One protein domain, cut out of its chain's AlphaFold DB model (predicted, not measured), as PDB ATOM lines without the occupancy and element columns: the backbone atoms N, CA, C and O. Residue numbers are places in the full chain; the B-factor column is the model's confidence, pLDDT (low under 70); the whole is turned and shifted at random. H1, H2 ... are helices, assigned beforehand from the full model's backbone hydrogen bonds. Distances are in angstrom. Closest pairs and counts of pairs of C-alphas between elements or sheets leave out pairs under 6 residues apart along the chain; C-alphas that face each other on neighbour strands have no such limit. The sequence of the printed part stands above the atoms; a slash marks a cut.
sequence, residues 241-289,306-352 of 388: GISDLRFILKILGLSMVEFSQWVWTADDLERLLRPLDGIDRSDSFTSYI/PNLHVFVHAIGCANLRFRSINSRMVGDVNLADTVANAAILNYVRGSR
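AT A GLANCE: This is residues 241 to 289 and 306 to 352 of the 388 residues of the protein "Nucleocapsid protein" of Aedes aegypti (UniProt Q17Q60). The longest helix, H7, packs on one side of H5, which lies in the middle of a small group of helices; H1 packs on H5 too, H3 touches its first residues, and the short H6 touches its later part. H2 lies near H1 and touches no helix, while the four-residue H4 lies far out at the end of a long link and touches no helix either. The printed part has 96 residues with seven named helices, H1 to H7 in chain order, and no named strand, so its class is all helix. The whole is compact, with a radius of gyration of the C-alphas of 13.6 A and spans of 39 by 30 by 25 A.

IN THESE COORDINATES: H7 is residues 335 to 351, 23.9 A from first to last C-alpha; it begins with C-alpha 335 at (-21.465, 36.458, 68.209) and ends with C-alpha 351 at (-28.382, 14.605, 75.143). H5 is residues 306 to 318, 18.4 A long, and H1 is residues 241 to 252, 16.2 A long, with C-alpha 241 at (-18.498, 38.289, 84.629). H2 is residues 256 to 261, H3 residues 266 to 272, H4 residues 285 to 288 and H6 residues 322 to 325.

HOW THE PARTS SIT: H5 is the hub, touching H1, H3, H6 and H7. H5 and H7 run the same way at a steep tilt of 40 degrees; their closest C-alphas, of Ile 315 and Ala 342, are 5.5 A apart. H1 touches H5 at a shallow tilt of 30 degrees, the same way, closest at the C-alphas of Ile 248 and Val 312, 6.1 A. H1 and H7 are only just apart, at 8.3 A. H3 is about perpendicular to H5, at 81 degrees, and touches its residues 306 to 308 alone; the closest C-alphas, of Asp 268 and Leu 308, are 6.0 A apart. H6 touches residues 312 to 317 of H5 alone, closest at the C-alphas of His 313 and Ser 324, 4.7 A. H2 is close to H1 but not clearly touching, with the C-alphas of Leu 249 and Met 256 6.9 A apart. The packing is mostly crossed, helices meeting at more than a shallow tilt, but only just. In H1, H2, H3, H5 and H7 every O i to N i+4 pair is within hydrogen-bond range; H4 and H6 are too short for such a pair.

THE WHOLE: The C-alphas farthest apart, of Phe 285 and Ser 351, are 41.8 A apart. Residues 290 to 305 are not printed; C-alphas 289 and 306 across the cut are 18.8 A apart. The link from H3 to H4, residues 273 to 284, is long. The mean pLDDT of the printed part is 89.7, and residue 276 is under 70.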
ATOM      1  N   GLY A 241     -19.144  39.521  85.097       93.06
ATOM      2  CA  GLY A 241     -18.498  38.289  84.629       93.06
ATOM      3  C   GLY A 241     -18.311  37.245  85.739       93.06
ATOM      4  O   GLY A 241     -18.603  36.071  85.540       93.06
ATOM      5  N   ILE A 242     -17.955  37.666  86.959       92.38
ATOM      6  CA  ILE A 242     -17.899  36.762  88.127       92.38
ATOM      7  C   ILE A 242     -19.295  36.262  88.509       92.38
ATOM      8  O   ILE A 242     -19.477  35.098  88.868       92.38
ATOM      9  N   SER A 243     -20.304  37.130  88.430       92.69
ATOM     10  CA  SER A 243     -21.691  36.727  88.682       92.69
ATOM     11  C   SER A 243     -22.201  35.733  87.636       92.69
ATOM     12  O   SER A 243     -22.999  34.857  87.976       92.69
ATOM     13  N   ASP A 244     -21.731  35.847  86.398       94.50
ATOM     14  CA  ASP A 244     -22.093  34.971  85.289       94.50
ATOM     15  C   ASP A 244     -21.406  33.616  85.412       94.50
ATOM     16  O   ASP A 244     -22.087  32.600  85.294       94.50
ATOM     17  N   LEU A 245     -20.129  33.578  85.812       93.06
ATOM     18  CA  LEU A 245     -19.445  32.339  86.198       93.06
ATOM     19  C   LEU A 245     -20.178  31.614  87.335       93.06
ATOM     20  O   LEU A 245     -20.500  30.431  87.237       93.06
ATOM     21  N   ARG A 246     -20.530  32.316  88.417       92.25
ATOM     22  CA  ARG A 246     -21.277  31.697  89.530       92.25
ATOM     23  C   ARG A 246     -22.644  31.182  89.089       92.25
ATOM     24  O   ARG A 246     -23.111  30.158  89.584       92.25
ATOM     25  N   PHE A 247     -23.303  31.908  88.190       95.06
ATOM     26  CA  PHE A 247     -24.590  31.515  87.641       95.06
ATOM     27  C   PHE A 247     -24.465  30.271  86.754       95.06
ATOM     28  O   PHE A 247     -25.206  29.315  86.979       95.06
ATOM     29  N   ILE A 248     -23.529  30.249  85.803       93.94
ATOM     30  CA  ILE A 248     -23.399  29.162  84.829       93.94
ATOM     31  C   ILE A 248     -22.973  27.851  85.490       93.94
ATOM     32  O   ILE A 248     -23.606  26.822  85.262       93.94
ATOM     33  N   LEU A 249     -22.000  27.902  86.406       93.38
ATOM     34  CA  LEU A 249     -21.558  26.731  87.167       93.38
ATOM     35  C   LEU A 249     -22.706  26.134  87.981       93.38
ATOM     36  O   LEU A 249     -22.877  24.921  88.022       93.38
ATOM     37  N   LYS A 250     -23.559  26.983  88.569       92.44
ATOM     38  CA  LYS A 250     -24.729  26.524  89.322       92.44
ATOM     39  C   LYS A 250     -25.800  25.900  88.431       92.44
ATOM     40  O   LYS A 250     -26.392  24.905  88.835       92.44
ATOM     41  N   ILE A 251     -26.111  26.487  87.270       91.31
ATOM     42  CA  ILE A 251     -27.159  25.920  86.405       91.31
ATOM     43  C   ILE A 251     -26.696  24.645  85.709       91.31
ATOM     44  O   ILE A 251     -27.521  23.767  85.479       91.31
ATOM     45  N   LEU A 252     -25.406  24.559  85.377       89.25
ATOM     46  CA  LEU A 252     -24.828  23.379  84.754       89.25
ATOM     47  C   LEU A 252     -24.404  22.342  85.789       89.25
ATOM     48  O   LEU A 252     -24.213  21.203  85.404       89.25
ATOM     49  N   GLY A 253     -24.251  22.683  87.068       88.25
ATOM     50  CA  GLY A 253     -23.727  21.752  88.071       88.25
ATOM     51  C   GLY A 253     -22.316  21.252  87.742       88.25
ATOM     52  O   GLY A 253     -22.009  20.107  88.044       88.25
ATOM     53  N   LEU A 254     -21.508  22.084  87.079       89.00
ATOM     54  CA  LEU A 254     -20.121  21.782  86.721       89.00
ATOM     55  C   LEU A 254     -19.170  22.481  87.693       89.00
ATOM     56  O   LEU A 254     -19.460  23.573  88.195       89.00
ATOM     57  N   SER A 255     -18.017  21.869  87.919       90.44
ATOM     58  CA  SER A 255     -16.859  22.527  88.506       90.44
ATOM     59  C   SER A 255     -16.273  23.566  87.544       90.44
ATOM     60  O   SER A 255     -16.557  23.578  86.343       90.44
ATOM     61  N   MET A 256     -15.431  24.460  88.073       89.94
ATOM     62  CA  MET A 256     -14.743  25.458  87.246       89.94
ATOM     63  C   MET A 256     -13.845  24.802  86.188       89.94
ATOM     64  O   MET A 256     -13.785  25.290  85.063       89.94
ATOM     65  N   VAL A 257     -13.185  23.692  86.537       90.31
ATOM     66  CA  VAL A 257     -12.283  22.962  85.634       90.31
ATOM     67  C   VAL A 257     -13.074  22.361  84.476       90.31
ATOM     68  O   VAL A 257     -12.773  22.669  83.328       90.31
ATOM     69  N   GLU A 258     -14.143  21.614  84.761       90.31
ATOM     70  CA  GLU A 258     -15.008  21.042  83.716       90.31
ATOM     71  C   GLU A 258     -15.590  22.142  82.822       90.31
ATOM     72  O   GLU A 258     -15.542  22.044  81.603       90.31
ATOM     73  N   PHE A 259     -16.099  23.233  83.408       91.56
ATOM     74  CA  PHE A 259     -16.661  24.336  82.628       91.56
ATOM     75  C   PHE A 259     -15.623  25.015  81.725       91.56
ATOM     76  O   PHE A 259     -15.955  25.374  80.598       91.56
ATOM     77  N   SER A 260     -14.379  25.169  82.190       91.25
ATOM     78  CA  SER A 260     -13.317  25.824  81.418       91.25
ATOM     79  C   SER A 260     -13.001  25.114  80.102       91.25
ATOM     80  O   SER A 260     -12.727  25.785  79.112       91.25
ATOM     81  N   GLN A 261     -13.146  23.785  80.047       91.19
ATOM     82  CA  GLN A 261     -12.934  23.007  78.822       91.19
ATOM     83  C   GLN A 261     -13.938  23.386  77.717       91.19
ATOM     84  O   GLN A 261     -13.630  23.303  76.529       91.19
ATOM     85  N   TRP A 262     -15.129  23.859  78.093       92.12
ATOM     86  CA  TRP A 262     -16.184  24.271  77.161       92.12
ATOM     87  C   TRP A 262     -16.075  25.726  76.702       92.12
ATOM     88  O   TRP A 262     -16.865  26.177  75.870       92.12
ATOM     89  N   VAL A 263     -15.121  26.489  77.232       90.88
ATOM     90  CA  VAL A 263     -14.905  27.881  76.838       90.88
ATOM     91  C   VAL A 263     -13.830  27.930  75.758       90.88
ATOM     92  O   VAL A 263     -12.641  27.897  76.043       90.88
ATOM     93  N   TRP A 264     -14.249  28.039  74.496       87.75
ATOM     94  CA  TRP A 264     -13.325  28.083  73.351       87.75
ATOM     95  C   TRP A 264     -12.801  29.490  73.028       87.75
ATOM     96  O   TRP A 264     -11.948  29.653  72.164       87.75
ATOM     97  N   THR A 265     -13.289  30.509  73.740       77.62
ATOM     98  CA  THR A 265     -12.767  31.884  73.726       77.62
ATOM     99  C   THR A 265     -12.080  32.161  75.065       77.62
ATOM    100  O   THR A 265     -12.705  32.688  75.990       77.62
ATOM    101  N   ALA A 266     -10.825  31.725  75.196       76.94
ATOM    102  CA  ALA A 266     -10.123  31.621  76.477       76.94
ATOM    103  C   ALA A 266      -9.835  32.973  77.159       76.94
ATOM    104  O   ALA A 266      -9.928  33.053  78.384       76.94
ATOM    105  N   ASP A 267      -9.571  34.037  76.391       86.88
ATOM    106  CA  ASP A 267      -9.085  35.334  76.893       86.88
ATOM    107  C   ASP A 267      -9.927  35.917  78.040       86.88
ATOM    108  O   ASP A 267      -9.404  36.479  79.005       86.88
ATOM    109  N   ASP A 268     -11.252  35.775  77.956       89.94
ATOM    110  CA  ASP A 268     -12.176  36.263  78.980       89.94
ATOM    111  C   ASP A 268     -12.091  35.455  80.273       89.94
ATOM    112  O   ASP A 268     -12.123  36.014  81.371       89.94
ATOM    113  N   LEU A 269     -11.972  34.134  80.157       90.12
ATOM    114  CA  LEU A 269     -11.864  33.269  81.318       90.12
ATOM    115  C   LEU A 269     -10.502  33.436  81.996       90.12
ATOM    116  O   LEU A 269     -10.450  33.539  83.220       90.12
ATOM    117  N   GLU A 270      -9.424  33.552  81.222       90.31
ATOM    118  CA  GLU A 270      -8.080  33.832  81.737       90.31
ATOM    119  C   GLU A 270      -8.025  35.167  82.488       90.31
ATOM    120  O   GLU A 270      -7.466  35.246  83.584       90.31
ATOM    121  N   ARG A 271      -8.674  36.210  81.952       90.38
ATOM    122  CA  ARG A 271      -8.790  37.516  82.617       90.38
ATOM    123  C   ARG A 271      -9.538  37.419  83.946       90.38
ATOM    124  O   ARG A 271      -9.128  38.022  84.936       90.38
ATOM    125  N   LEU A 272     -10.634  36.662  83.998       89.88
ATOM    126  CA  LEU A 272     -11.396  36.480  85.236       89.88
ATOM    127  C   LEU A 272     -10.665  35.624  86.271       89.88
ATOM    128  O   LEU A 272     -10.806  35.882  87.464       89.88
ATOM    129  N   LEU A 273      -9.932  34.603  85.828       88.19
ATOM    130  CA  LEU A 273      -9.277  33.615  86.687       88.19
ATOM    131  C   LEU A 273      -7.804  33.925  86.952       88.19
ATOM    132  O   LEU A 273      -7.074  33.053  87.426       88.19
ATOM    133  N   ARG A 274      -7.366  35.159  86.673       84.69
ATOM    134  CA  ARG A 274      -5.993  35.576  86.929       84.69
ATOM    135  C   ARG A 274      -5.599  35.226  88.376       84.69
ATOM    136  O   ARG A 274      -6.284  35.646  89.316       84.69
ATOM    137  N   PRO A 275      -4.507  34.467  88.579       72.81
ATOM    138  CA  PRO A 275      -4.037  34.138  89.916       72.81
ATOM    139  C   PRO A 275      -3.741  35.402  90.735       72.81
ATOM    140  O   PRO A 275      -3.294  36.405  90.182       72.81
ATOM    141  N   LEU A 276      -3.898  35.308  92.061       62.12
ATOM    142  CA  LEU A 276      -3.461  36.307  93.055       62.12
ATOM    143  C   LEU A 276      -4.335  37.557  93.245       62.12
ATOM    144  O   LEU A 276      -3.917  38.480  93.940       62.12
ATOM    145  N   ASP A 277      -5.574  37.573  92.753       78.88
ATOM    146  CA  ASP A 277      -6.490  38.686  93.029       78.88
ATOM    147  C   ASP A 277      -7.552  38.403  94.095       78.88
ATOM    148  O   ASP A 277      -8.439  39.222  94.283       78.88
ATOM    149  N   GLY A 278      -7.480  37.306  94.853       78.62
ATOM    150  CA  GLY A 278      -8.316  37.094  96.049       78.62
ATOM    151  C   GLY A 278      -9.830  37.086  95.791       78.62
ATOM    152  O   GLY A 278     -10.599  37.554  96.631       78.62
ATOM    153  N   ILE A 279     -10.258  36.617  94.615       84.19
ATOM    154  CA  ILE A 279     -11.674  36.474  94.216       84.19
ATOM    155  C   ILE A 279     -12.377  35.387  95.044       84.19
ATOM    156  O   ILE A 279     -13.574  35.474  95.327       84.19
ATOM    157  N   ASP A 280     -11.622  34.368  95.434       84.19
ATOM    158  CA  ASP A 280     -12.000  33.263  96.312       84.19
ATOM    159  C   ASP A 280     -12.161  33.696  97.780       84.19
ATOM    160  O   ASP A 280     -12.905  33.076  98.542       84.19
ATOM    161  N   ARG A 281     -11.531  34.810  98.170       88.31
ATOM    162  CA  ARG A 281     -11.594  35.355  99.528       88.31
ATOM    163  C   ARG A 281     -12.825  36.230  99.738       88.31
ATOM    164  O   ARG A 281     -12.986  37.309  99.161       88.31
ATOM    165  N   SER A 282     -13.708  35.777 100.623       82.12
ATOM    166  CA  SER A 282     -14.982  36.455 100.888       82.12
ATOM    167  C   SER A 282     -14.830  37.806 101.611       82.12
ATOM    168  O   SER A 282     -15.678  38.686 101.481       82.12
ATOM    169  N   ASP A 283     -13.732  38.019 102.313       88.50
ATOM    170  CA  ASP A 283     -13.413  39.182 103.140       88.50
ATOM    171  C   ASP A 283     -12.341  40.089 102.499       88.50
ATOM    172  O   ASP A 283     -11.691  40.870 103.185       88.50
ATOM    173  N   SER A 284     -12.150  39.989 101.179       94.12
ATOM    174  CA  SER A 284     -11.136  40.736 100.422       94.12
ATOM    175  C   SER A 284     -11.663  42.041  99.814       94.12
ATOM    176  O   SER A 284     -12.812  42.125  99.359       94.12
ATOM    177  N   PHE A 285     -10.770  43.031  99.685       96.06
ATOM    178  CA  PHE A 285     -10.994  44.268  98.927       96.06
ATOM    179  C   PHE A 285     -11.410  44.021  97.468       96.06
ATOM    180  O   PHE A 285     -12.115  44.844  96.879       96.06
ATOM    181  N   THR A 286     -11.051  42.874  96.887       95.19
ATOM    182  CA  THR A 286     -11.412  42.496  95.510       95.19
ATOM    183  C   THR A 286     -12.915  42.474  95.287       95.19
ATOM    184  O   THR A 286     -13.401  42.929  94.252       95.19
ATOM    185  N   SER A 287     -13.680  42.030  96.289       95.00
ATOM    186  CA  SER A 287     -15.145  42.034  96.222       95.00
ATOM    187  C   SER A 287     -15.728  43.449  96.107       95.00
ATOM    188  O   SER A 287     -16.907  43.593  95.807       95.00
ATOM    189  N   TYR A 288     -14.929  44.495  96.320       96.50
ATOM    190  CA  TYR A 288     -15.337  45.897  96.287       96.50
ATOM    191  C   TYR A 288     -14.522  46.728  95.284       96.50
ATOM    192  O   TYR A 288     -14.562  47.956  95.351       96.50
ATOM    193  N   ILE A 289     -13.824  46.088  94.335       95.38
ATOM    194  CA  ILE A 289     -12.868  46.725  93.412       95.38
ATOM    195  C   ILE A 289     -13.408  48.001  92.739       95.38
ATOM    196  O   ILE A 289     -12.723  49.026  92.715       95.38
ATOM    197  N   PRO A 306     -16.825  40.300  77.279       92.25
ATOM    198  CA  PRO A 306     -18.078  40.309  76.547       92.25
ATOM    199  C   PRO A 306     -18.384  38.950  75.891       92.25
ATOM    200  O   PRO A 306     -19.550  38.549  75.873       92.25
ATOM    201  N   ASN A 307     -17.376  38.190  75.437       92.00
ATOM    202  CA  ASN A 307     -17.588  36.870  74.827       92.00
ATOM    203  C   ASN A 307     -18.101  35.873  75.869       92.00
ATOM    204  O   ASN A 307     -19.102  35.195  75.637       92.00
ATOM    205  N   LEU A 308     -17.490  35.834  77.057       93.31
ATOM    206  CA  LEU A 308     -17.950  34.964  78.138       93.31
ATOM    207  C   LEU A 308     -19.351  35.353  78.624       93.31
ATOM    208  O   LEU A 308     -20.181  34.476  78.873       93.31
ATOM    209  N   HIS A 309     -19.638  36.652  78.741       94.94
ATOM    210  CA  HIS A 309     -20.965  37.136  79.124       94.94
ATOM    211  C   HIS A 309     -22.044  36.631  78.153       94.94
ATOM    212  O   HIS A 309     -23.060  36.066  78.571       94.94
ATOM    213  N   VAL A 310     -21.799  36.777  76.848       94.50
ATOM    214  CA  VAL A 310     -22.710  36.304  75.799       94.50
ATOM    215  C   VAL A 310     -22.805  34.780  75.786       94.50
ATOM    216  O   VAL A 310     -23.915  34.259  75.711       94.50
ATOM    217  N   PHE A 311     -21.692  34.059  75.941       94.88
ATOM    218  CA  PHE A 311     -21.668  32.596  76.024       94.88
ATOM    219  C   PHE A 311     -22.572  32.075  77.151       94.88
ATOM    220  O   PHE A 311     -23.484  31.279  76.915       94.88
ATOM    221  N   VAL A 312     -22.387  32.589  78.372       95.44
ATOM    222  CA  VAL A 312     -23.179  32.205  79.549       95.44
ATOM    223  C   VAL A 312     -24.665  32.476  79.338       95.44
ATOM    224  O   VAL A 312     -25.514  31.637  79.664       95.44
ATOM    225  N   HIS A 313     -25.008  33.644  78.796       96.00
ATOM    226  CA  HIS A 313     -26.405  34.012  78.613       96.00
ATOM    227  C   HIS A 313     -27.061  33.326  77.416       96.00
ATOM    228  O   HIS A 313     -28.242  33.000  77.509       96.00
ATOM    229  N   ALA A 314     -26.322  32.989  76.358       94.81
ATOM    230  CA  ALA A 314     -26.816  32.125  75.289       94.81
ATOM    231  C   ALA A 314     -27.202  30.743  75.843       94.81
ATOM    232  O   ALA A 314     -28.303  30.250  75.576       94.81
ATOM    233  N   ILE A 315     -26.363  30.167  76.716       95.25
ATOM    234  CA  ILE A 315     -26.677  28.915  77.417       95.25
ATOM    235  C   ILE A 315     -27.917  29.074  78.297       95.25
ATOM    236  O   ILE A 315     -28.856  28.277  78.231       95.25
ATOM    237  N   GLY A 316     -27.963  30.128  79.110       95.25
ATOM    238  CA  GLY A 316     -29.095  30.385  79.990       95.25
ATOM    239  C   GLY A 316     -30.414  30.629  79.244       95.25
ATOM    240  O   GLY A 316     -31.459  30.204  79.736       95.25
ATOM    241  N   CYS A 317     -30.386  31.263  78.070       95.06
ATOM    242  CA  CYS A 317     -31.557  31.459  77.212       95.06
ATOM    243  C   CYS A 317     -32.105  30.128  76.686       95.06
ATOM    244  O   CYS A 317     -33.307  29.895  76.799       95.06
ATOM    245  N   ALA A 318     -31.238  29.226  76.213       92.94
ATOM    246  CA  ALA A 318     -31.643  27.880  75.795       92.94
ATOM    247  C   ALA A 318     -32.267  27.066  76.946       92.94
ATOM    248  O   ALA A 318     -33.168  26.261  76.731       92.94
ATOM    249  N   ASN A 319     -31.848  27.334  78.188       90.31
ATOM    250  CA  ASN A 319     -32.378  26.718  79.409       90.31
ATOM    251  C   ASN A 319     -33.516  27.528  80.069       90.31
ATOM    252  O   ASN A 319     -33.783  27.360  81.263       90.31
ATOM    253  N   LEU A 320     -34.157  28.442  79.326       92.75
ATOM    254  CA  LEU A 320     -35.305  29.257  79.759       92.75
ATOM    255  C   LEU A 320     -35.074  30.033  81.070       92.75
ATOM    256  O   LEU A 320     -35.977  30.235  81.886       92.75
ATOM    257  N   ARG A 321     -33.841  30.486  81.312       94.88
ATOM    258  CA  ARG A 321     -33.497  31.242  82.519       94.88
ATOM    259  C   ARG A 321     -33.817  32.720  82.325       94.88
ATOM    260  O   ARG A 321     -33.105  33.420  81.611       94.88
ATOM    261  N   PHE A 322     -34.807  33.234  83.064       92.25
ATOM    262  CA  PHE A 322     -35.204  34.651  83.025       92.25
ATOM    263  C   PHE A 322     -34.051  35.639  83.240       92.25
ATOM    264  O   PHE A 322     -34.056  36.708  82.636       92.25
ATOM    265  N   ARG A 323     -33.051  35.293  84.069       91.88
ATOM    266  CA  ARG A 323     -31.836  36.109  84.242       91.88
ATOM    267  C   ARG A 323     -31.119  36.347  82.910       91.88
ATOM    268  O   ARG A 323     -30.668  37.456  82.675       91.88
ATOM    269  N   SER A 324     -31.029  35.318  82.069       95.56
ATOM    270  CA  SER A 324     -30.329  35.392  80.783       95.56
ATOM    271  C   SER A 324     -31.198  35.991  79.687       95.56
ATOM    272  O   SER A 324     -30.717  36.838  78.951       95.56
ATOM    273  N   ILE A 325     -32.495  35.658  79.663       94.75
ATOM    274  CA  ILE A 325     -33.469  36.244  78.721       94.75
ATOM    275  C   ILE A 325     -33.519  37.774  78.843       94.75
ATOM    276  O   ILE A 325     -33.679  38.474  77.853       94.75
ATOM    277  N   ASN A 326     -33.388  38.298  80.065       91.31
ATOM    278  CA  ASN A 326     -33.390  39.739  80.322       91.31
ATOM    279  C   ASN A 326     -31.979  40.352  80.371       91.31
ATOM    280  O   ASN A 326     -31.860  41.530  80.722       91.31
ATOM    281  N   SER A 327     -30.925  39.575  80.096       92.25
ATOM    282  CA  SER A 327     -29.562  40.106  80.080       92.25
ATOM    283  C   SER A 327     -29.347  40.988  78.852       92.25
ATOM    284  O   SER A 327     -29.977  40.796  77.811       92.25
ATOM    285  N   ARG A 328     -28.477  41.989  78.980       90.06
ATOM    286  CA  ARG A 328     -28.154  42.905  77.884       90.06
ATOM    287  C   ARG A 328     -26.940  42.363  77.144       90.06
ATOM    288  O   ARG A 328     -25.994  41.922  77.777       90.06
ATOM    289  N   MET A 329     -26.949  42.441  75.820       87.12
ATOM    290  CA  MET A 329     -25.735  42.217  75.040       87.12
ATOM    291  C   MET A 329     -24.766  43.378  75.295       87.12
ATOM    292  O   MET A 329     -25.193  44.532  75.376       87.12
ATOM    293  N   VAL A 330     -23.486  43.067  75.480       85.75
ATOM    294  CA  VAL A 330     -22.456  44.042  75.845       85.75
ATOM    295  C   VAL A 330     -21.221  43.809  74.987       85.75
ATOM    296  O   VAL A 330     -20.773  42.673  74.880       85.75
ATOM    297  N   GLY A 331     -20.654  44.897  74.458       79.38
ATOM    298  CA  GLY A 331     -19.420  44.881  73.673       79.38
ATOM    299  C   GLY A 331     -19.594  44.350  72.251       79.38
ATOM    300  O   GLY A 331     -20.649  43.829  71.888       79.38
ATOM    301  N   ASP A 332     -18.527  44.485  71.468       80.19
ATOM    302  CA  ASP A 332     -18.417  43.899  70.138       80.19
ATOM    303  C   ASP A 332     -17.809  42.503  70.282       80.19
ATOM    304  O   ASP A 332     -16.650  42.342  70.663       80.19
ATOM    305  N   VAL A 333     -18.628  41.480  70.050       82.69
ATOM    306  CA  VAL A 333     -18.252  40.073  70.224       82.69
ATOM    307  C   VAL A 333     -18.326  39.327  68.910       82.69
ATOM    308  O   VAL A 333     -19.150  39.638  68.045       82.69
ATOM    309  N   ASN A 334     -17.542  38.256  68.801       84.06
ATOM    310  CA  ASN A 334     -17.761  37.261  67.762       84.06
ATOM    311  C   ASN A 334     -19.007  36.434  68.116       84.06
ATOM    312  O   ASN A 334     -18.935  35.348  68.699       84.06
ATOM    313  N   LEU A 335     -20.174  37.005  67.811       88.94
ATOM    314  CA  LEU A 335     -21.465  36.458  68.209       88.94
ATOM    315  C   LEU A 335     -21.715  35.078  67.590       88.94
ATOM    316  O   LEU A 335     -22.242  34.204  68.272       88.94
ATOM    317  N   ALA A 336     -21.335  34.884  66.323       89.81
ATOM    318  CA  ALA A 336     -21.577  33.638  65.601       89.81
ATOM    319  C   ALA A 336     -20.871  32.457  66.279       89.81
ATOM    320  O   ALA A 336     -21.531  31.482  66.641       89.81
ATOM    321  N   ASP A 337     -19.570  32.586  66.537       90.44
ATOM    322  CA  ASP A 337     -18.776  31.510  67.132       90.44
ATOM    323  C   ASP A 337     -19.150  31.288  68.602       90.44
ATOM    324  O   ASP A 337     -19.298  30.149  69.052       90.44
ATOM    325  N   THR A 338     -19.403  32.371  69.343       91.75
ATOM    326  CA  THR A 338     -19.819  32.303  70.753       91.75
ATOM    327  C   THR A 338     -21.159  31.578  70.912       91.75
ATOM    328  O   THR A 338     -21.316  30.721  71.787       91.75
ATOM    329  N   VAL A 339     -22.139  31.888  70.057       92.25
ATOM    330  CA  VAL A 339     -23.458  31.240  70.076       92.25
ATOM    331  C   VAL A 339     -23.375  29.802  69.567       92.25
ATOM    332  O   VAL A 339     -24.042  28.933  70.129       92.25
ATOM    333  N   ALA A 340     -22.546  29.519  68.558       93.75
ATOM    334  CA  ALA A 340     -22.325  28.159  68.073       93.75
ATOM    335  C   ALA A 340     -21.721  27.258  69.164       93.75
ATOM    336  O   ALA A 340     -22.245  26.169  69.406       93.75
ATOM    337  N   ASN A 341     -20.698  27.732  69.886       94.31
ATOM    338  CA  ASN A 341     -20.148  27.023  71.045       94.31
ATOM    339  C   ASN A 341     -21.238  26.765  72.106       94.31
ATOM    340  O   ASN A 341     -21.464  25.629  72.528       94.31
ATOM    341  N   ALA A 342     -22.004  27.799  72.476       94.31
ATOM    342  CA  ALA A 342     -23.094  27.663  73.445       94.31
ATOM    343  C   ALA A 342     -24.152  26.634  73.006       94.31
ATOM    344  O   ALA A 342     -24.683  25.888  73.834       94.31
ATOM    345  N   ALA A 343     -24.476  26.580  71.712       94.19
ATOM    346  CA  ALA A 343     -25.405  25.604  71.156       94.19
ATOM    347  C   ALA A 343     -24.864  24.172  71.268       94.19
ATOM    348  O   ALA A 343     -25.615  23.273  71.652       94.19
ATOM    349  N   ILE A 344     -23.569  23.965  71.006       93.94
ATOM    350  CA  ILE A 344     -22.921  22.654  71.130       93.94
ATOM    351  C   ILE A 344     -22.953  22.173  72.581       93.94
ATOM    352  O   ILE A 344     -23.434  21.069  72.838       93.94
ATOM    353  N   LEU A 345     -22.540  23.007  73.541       92.00
ATOM    354  CA  LEU A 345     -22.597  22.645  74.961       92.00
ATOM    355  C   LEU A 345     -24.031  22.304  75.403       92.00
ATOM    356  O   LEU A 345     -24.256  21.291  76.068       92.00
ATOM    357  N   ASN A 346     -25.025  23.106  75.003       92.06
ATOM    358  CA  ASN A 346     -26.427  22.804  75.302       92.06
ATOM    359  C   ASN A 346     -26.887  21.477  74.698       92.06
ATOM    360  O   ASN A 346     -27.578  20.716  75.370       92.06
ATOM    361  N   TYR A 347     -26.514  21.193  73.448       90.94
ATOM    362  CA  TYR A 347     -26.857  19.939  72.788       90.94
ATOM    363  C   TYR A 347     -26.236  18.741  73.514       90.94
ATOM    364  O   TYR A 347     -26.927  17.759  73.796       90.94
ATOM    365  N   VAL A 348     -24.957  18.829  73.885       88.75
ATOM    366  CA  VAL A 348     -24.265  17.766  74.627       88.75
ATOM    367  C   VAL A 348     -24.916  17.552  75.993       88.75
ATOM    368  O   VAL A 348     -25.257  16.423  76.336       88.75
ATOM    369  N   ARG A 349     -25.192  18.616  76.756       83.56
ATOM    370  CA  ARG A 349     -25.855  18.490  78.067       83.56
ATOM    371  C   ARG A 349     -27.290  17.985  77.958       83.56
ATOM    372  O   ARG A 349     -27.704  17.172  78.778       83.56
ATOM    373  N   GLY A 350     -28.033  18.431  76.949       81.62
ATOM    374  CA  GLY A 350     -29.404  17.989  76.695       81.62
ATOM    375  C   GLY A 350     -29.505  16.552  76.179       81.62
ATOM    376  O   GLY A 350     -30.559  15.938  76.297       81.62
ATOM    377  N   SER A 351     -28.425  15.992  75.627       80.81
ATOM    378  CA  SER A 351     -28.382  14.605  75.143       80.81
ATOM    379  C   SER A 351     -27.749  13.625  76.135       80.81
ATOM    380  O   SER A 351     -27.899  12.413  75.972       80.81
ATOM    381  N   ARG A 352     -27.060  14.120  77.172       74.50
ATOM    382  CA  ARG A 352     -26.269  13.310  78.110       74.50
ATOM    383  C   ARG A 352     -26.608  13.650  79.562       74.50
ATOM    384  O   ARG A 352     -25.919  14.428  80.225       74.50
TER     385      ARG A 352